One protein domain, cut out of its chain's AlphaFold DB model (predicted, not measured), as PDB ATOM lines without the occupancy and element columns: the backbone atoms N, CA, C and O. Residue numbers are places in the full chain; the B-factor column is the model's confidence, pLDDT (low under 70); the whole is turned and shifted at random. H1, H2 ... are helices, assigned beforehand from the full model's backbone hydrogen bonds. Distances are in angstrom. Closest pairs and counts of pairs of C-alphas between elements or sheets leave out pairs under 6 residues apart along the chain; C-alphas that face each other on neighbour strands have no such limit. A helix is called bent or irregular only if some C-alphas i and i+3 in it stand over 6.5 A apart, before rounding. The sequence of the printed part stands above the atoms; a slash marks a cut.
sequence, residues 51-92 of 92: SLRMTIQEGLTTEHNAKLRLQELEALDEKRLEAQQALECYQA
ATOM      1  N   SER A  51       8.783  47.719 124.758       80.50
ATOM      2  CA  SER A  51       8.911  47.633 126.215       80.50
ATOM      3  C   SER A  51       8.208  48.820 126.881       80.50
ATOM      4  O   SER A  51       8.191  49.915 126.321       80.50
ATOM      5  N   LEU A  52       7.723  48.648 128.116       78.69
ATOM      6  CA  LEU A  52       7.076  49.726 128.883       78.69
ATOM      7  C   LEU A  52       7.911  51.017 128.894       78.69
ATOM      8  O   LEU A  52       7.383  52.113 128.741       78.69
ATOM      9  N   ARG A  53       9.236  50.880 129.024       77.25
ATOM     10  CA  ARG A  53      10.174  52.004 128.967       77.25
ATOM     11  C   ARG A  53      10.141  52.717 127.613       77.25
ATOM     12  O   ARG A  53      10.141  53.944 127.591       77.25
ATOM     13  N   MET A  54      10.139  51.970 126.507       77.38
ATOM     14  CA  MET A  54      10.039  52.548 125.162       77.38
ATOM     15  C   MET A  54       8.701  53.250 124.972       77.38
ATOM     16  O   MET A  54       8.700  54.396 124.551       77.38
ATOM     17  N   THR A  55       7.593  52.630 125.381       81.19
ATOM     18  CA  THR A  55       6.256  53.234 125.283       81.19
ATOM     19  C   THR A  55       6.158  54.542 126.065       81.19
ATOM     20  O   THR A  55       5.643  55.533 125.555       81.19
ATOM     21  N   ILE A  56       6.689  54.572 127.294       82.62
ATOM     22  CA  ILE A  56       6.758  55.804 128.089       82.62
ATOM     23  C   ILE A  56       7.592  56.847 127.346       82.62
ATOM     24  O   ILE A  56       7.162  57.984 127.223       82.62
ATOM     25  N   GLN A  57       8.759  56.470 126.825       79.31
ATOM     26  CA  GLN A  57       9.667  57.396 126.155       79.31
ATOM     27  C   GLN A  57       9.121  57.936 124.820       79.31
ATOM     28  O   GLN A  57       9.335  59.110 124.528       79.31
ATOM     29  N   GLU A  58       8.409  57.122 124.042       80.19
ATOM     30  CA  GLU A  58       7.735  57.512 122.793       80.19
ATOM     31  C   GLU A  58       6.611  58.528 123.030       80.19
ATOM     32  O   GLU A  58       6.367  59.388 122.187       80.19
ATOM     33  N   GLY A  59       5.954  58.471 124.193       83.31
ATOM     34  CA  GLY A  59       4.915  59.424 124.583       83.31
ATOM     35  C   GLY A  59       5.434  60.800 125.016       83.31
ATOM     36  O   GLY A  59       4.631  61.698 125.272       83.31
ATOM     37  N   LEU A  60       6.754  60.990 125.121       86.75
ATOM     38  CA  LEU A  60       7.354  62.229 125.613       86.75
ATOM     39  C   LEU A  60       7.916  63.079 124.477       86.75
ATOM     40  O   LEU A  60       8.595  62.591 123.577       86.75
ATOM     41  N   THR A  61       7.737  64.396 124.585       89.44
ATOM     42  CA  THR A  61       8.506  65.329 123.759       89.44
ATOM     43  C   THR A  61       9.982  65.285 124.153       89.44
ATOM     44  O   THR A  61      10.330  64.984 125.299       89.44
ATOM     45  N   THR A  62      10.870  65.641 123.223       83.75
ATOM     46  CA  THR A  62      12.318  65.704 123.480       83.75
ATOM     47  C   THR A  62      12.653  66.578 124.691       83.75
ATOM     48  O   THR A  62      13.506  66.215 125.495       83.75
ATOM     49  N   GLU A  63      11.956  67.705 124.851       91.31
ATOM     50  CA  GLU A  63      12.135  68.620 125.980       91.31
ATOM     51  C   GLU A  63      11.705  67.986 127.307       91.31
ATOM     52  O   GLU A  63      12.449  68.024 128.287       91.31
ATOM     53  N   HIS A  64      10.535  67.343 127.338       90.62
ATOM     54  CA  HIS A  64      10.055  66.678 128.544       90.62
ATOM     55  C   HIS A  64      10.954  65.497 128.930       90.62
ATOM     56  O   HIS A  64      11.267  65.309 130.104       90.62
ATOM     57  N   ASN A  65      11.433  64.742 127.938       88.25
ATOM     58  CA  ASN A  65      12.396  63.672 128.157       88.25
ATOM     59  C   ASN A  65      13.716  64.201 128.738       88.25
ATOM     60  O   ASN A  65      14.235  63.633 129.696       88.25
ATOM     61  N   ALA A  66      14.238  65.305 128.193       89.69
ATOM     62  CA  ALA A  66      15.450  65.942 128.697       89.69
ATOM     63  C   ALA A  66      15.277  66.420 130.147       89.69
ATOM     64  O   ALA A  66      16.162  66.199 130.972       89.69
ATOM     65  N   LYS A  67      14.121  67.010 130.471       94.31
ATOM     66  CA  LYS A  67      13.793  67.449 131.832       94.31
ATOM     67  C   LYS A  67      13.730  66.281 132.818       94.31
ATOM     68  O   LYS A  67      14.345  66.365 133.874       94.31
ATOM     69  N   LEU A  68      13.033  65.197 132.471       91.56
ATOM     70  CA  LEU A  68      12.954  64.007 133.325       91.56
ATOM     71  C   LEU A  68      14.334  63.397 133.579       91.56
ATOM     72  O   LEU A  68      14.668  63.097 134.719       91.56
ATOM     73  N   ARG A  69      15.170  63.285 132.539       90.50
ATOM     74  CA  ARG A  69      16.543  62.780 132.692       90.50
ATOM     75  C   ARG A  69      17.389  63.653 133.612       90.50
ATOM     76  O   ARG A  69      18.206  63.121 134.352       90.50
ATOM     77  N   LEU A  70      17.211  64.974 133.567       95.75
ATOM     78  CA  LEU A  70      17.916  65.877 134.476       95.75
ATOM     79  C   LEU A  70      17.493  65.635 135.931       95.75
ATOM     80  O   LEU A  70      18.352  65.490 136.791       95.75
ATOM     81  N   GLN A  71      16.191  65.496 136.183       96.00
ATOM     82  CA  GLN A  71      15.664  65.199 137.519       96.00
ATOM     83  C   GLN A  71      16.150  63.843 138.053       96.00
ATOM     84  O   GLN A  71      16.488  63.717 139.227       96.00
ATOM     85  N   GLU A  72      16.222  62.822 137.194       94.75
ATOM     86  CA  GLU A  72      16.788  61.517 137.559       94.75
ATOM     87  C   GLU A  72      18.271  61.623 137.946       94.75
ATOM     88  O   GLU A  72      18.702  60.970 138.897       94.75
ATOM     89  N   LEU A  73      19.050  62.445 137.236       96.50
ATOM     90  CA  LEU A  73      20.461  62.680 137.550       96.50
ATOM     91  C   LEU A  73      20.634  63.402 138.888       96.50
ATOM     92  O   LEU A  73      21.447  62.966 139.699       96.50
ATOM     93  N   GLU A  74      19.839  64.439 139.145       97.31
ATOM     94  CA  GLU A  74      19.847  65.165 140.422       97.31
ATOM     95  C   GLU A  74      19.546  64.221 141.597       97.31
ATOM     96  O   GLU A  74      20.289  64.191 142.578       97.31
ATOM     97  N   ALA A  75      18.528  63.363 141.465       97.25
ATOM     98  CA  ALA A  75      18.183  62.378 142.491       97.25
ATOM     99  C   ALA A  75      19.280  61.315 142.705       97.25
ATOM    100  O   ALA A  75      19.458  60.799 143.811       97.25
ATOM    101  N   LEU A  76      20.018  60.944 141.653       97.44
ATOM    102  CA  LEU A  76      21.161  60.034 141.770       97.44
ATOM    103  C   LEU A  76      22.356  60.689 142.462       97.44
ATOM    104  O   LEU A  76      23.079  60.006 143.190       97.44
ATOM    105  N   ASP A  77      22.578  61.977 142.224       97.38
ATOM    106  CA  ASP A  77      23.647  62.733 142.869       97.38
ATOM    107  C   ASP A  77      23.362  62.928 144.363       97.38
ATOM    108  O   ASP A  77      24.263  62.716 145.175       97.38
ATOM    109  N   GLU A  78      22.109  63.201 144.737       97.25
ATOM    110  CA  GLU A  78      21.674  63.254 146.140       97.25
ATOM    111  C   GLU A  78      21.929  61.921 146.857       97.25
ATOM    112  O   GLU A  78      22.633  61.878 147.865       97.25
ATOM    113  N   LYS A  79      21.491  60.799 146.271       97.88
ATOM    114  CA  LYS A  79      21.762  59.457 146.820       97.88
ATOM    115  C   LYS A  79      23.251  59.146 146.942       97.88
ATOM    116  O   LYS A  79      23.668  58.436 147.856       97.88
ATOM    117  N   ARG A  80      24.068  59.626 145.999       97.12
ATOM    118  CA  ARG A  80      25.522  59.434 146.050       97.12
ATOM    119  C   ARG A  80      26.128  60.201 147.219       97.12
ATOM    120  O   ARG A  80      26.990  59.648 147.896       97.12
ATOM    121  N   LEU A  81      25.664  61.425 147.463       97.12
ATOM    122  CA  LEU A  81      26.101  62.240 148.592       97.12
ATOM    123  C   LEU A  81      25.718  61.592 149.928       97.12
ATOM    124  O   LEU A  81      26.571  61.461 150.802       97.12
ATOM    125  N   GLU A  82      24.482  61.113 150.064       97.12
ATOM    126  CA  GLU A  82      24.035  60.382 151.258       97.12
ATOM    127  C   GLU A  82      24.899  59.141 151.521       97.12
ATOM    128  O   GLU A  82      25.339  58.899 152.646       97.12
ATOM    129  N   ALA A  83      25.196  58.363 150.476       96.25
ATOM    130  CA  ALA A  83      26.044  57.181 150.592       96.25
ATOM    131  C   ALA A  83      27.487  57.530 151.000       96.25
ATOM    132  O   ALA A  83      28.098  56.789 151.772       96.25
ATOM    133  N   GLN A  84      28.031  58.649 150.509       96.00
ATOM    134  CA  GLN A  84      29.354  59.147 150.902       96.00
ATOM    135  C   GLN A  84      29.381  59.567 152.373       96.00
ATOM    136  O   GLN A  84      30.259  59.126 153.109       96.00
ATOM    137  N   GLN A  85      28.385  60.336 152.818       95.81
ATOM    138  CA  GLN A  85      28.254  60.744 154.220       95.81
ATOM    139  C   GLN A  85      28.122  59.532 155.148       95.81
ATOM    140  O   GLN A  85      28.767  59.467 156.192       95.81
ATOM    141  N   ALA A  86      27.324  58.535 154.756       94.62
ATOM    142  CA  ALA A  86      27.197  57.299 155.517       94.62
ATOM    143  C   ALA A  86      28.542  56.564 155.633       94.62
ATOM    144  O   ALA A  86      28.886  56.102 156.717       94.62
ATOM    145  N   LEU A  87      29.317  56.480 154.545       95.06
ATOM    146  CA  LEU A  87      30.644  55.858 154.546       95.06
ATOM    147  C   LEU A  87      31.608  56.564 155.511       95.06
ATOM    148  O   LEU A  87      32.309  55.888 156.261       95.06
ATOM    149  N   GLU A  88      31.626  57.898 155.509       92.19
ATOM    150  CA  GLU A  88      32.458  58.701 156.415       92.19
ATOM    151  C   GLU A  88      32.104  58.441 157.886       92.19
ATOM    152  O   GLU A  88      33.001  58.242 158.702       92.19
ATOM    153  N   CYS A  89      30.812  58.326 158.215       87.12
ATOM    154  CA  CYS A  89      30.356  57.968 159.563       87.12
ATOM    155  C   CYS A  89      30.806  56.570 160.017       87.12
ATOM    156  O   CYS A  89      30.967  56.355 161.214       87.12
ATOM    157  N   TYR A  90      30.995  55.615 159.102       81.19
ATOM    158  CA  TYR A  90      31.505  54.277 159.440       81.19
ATOM    159  C   TYR A  90      33.033  54.225 159.591       81.19
ATOM    160  O   TYR A  90      33.551  53.241 160.119       81.19
ATOM    161  N   GLN A  91      33.757  55.226 159.082       77.00
ATOM    162  CA  GLN A  91      35.222  55.299 159.133       77.00
ATOM    163  C   GLN A  91      35.753  56.178 160.281       77.00
ATOM    164  O   GLN A  91      36.967  56.200 160.496       77.00
ATOM    165  N   ALA A  92      34.868  56.884 160.991       57.94
ATOM    166  CA  ALA A  92      35.151  57.657 162.202       57.94
ATOM    167  C   ALA A  92      35.045  56.791 163.469       57.94
ATOM    168  O   ALA A  92      35.854  57.024 164.396       57.94
TER     169      ALA A  92
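What this domain is: This is residues 51 to 92 of the 92 residues of an uncharacterized protein of Cucumis melo var. makuwa (UniProt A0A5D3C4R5). One long helix, H2, makes nearly the whole length, and the short helix H1 turns off at its beginning, like the bent end of a hook. Most of H2 sticks out alone: residues 69 to 92, of which 69 to 91 belong to H2, stand free. The printed part has 42 residues with two named helices, H1 then H2, and no named strand; the class is all helix. It is extended, with a radius of gyration of the C-alphas of 15.9 A and spans of 48 by 21 by 6 A.

How they stand to each other: H2, residues 62 to 91, and H1, residues 52 to 58, are close but not clearly touching; their closest C-alphas, those of Asn 65 and Gln 57, are 7.1 A apart. They run opposite ways at a steep tilt of 48 degrees. In H1 and H2 every O i to N i+4 pair is within hydrogen-bond range.

Where its parts are: H2 runs 43.6 A, from C-alpha 62 at (12.318, 65.704, 123.480) to C-alpha 91 at (35.222, 55.299, 159.133). H1 runs 9.9 A from C-alpha 52 at (7.076, 49.726, 128.883).

The domain as a whole: The C-alphas farthest apart, of Gly 59 and Ala 92, are 48.3 A apart. The printed part has no cut, and the link from H1 to H2 is tight. Mean pLDDT of the printed part is 89.3; residue 92 is under 70.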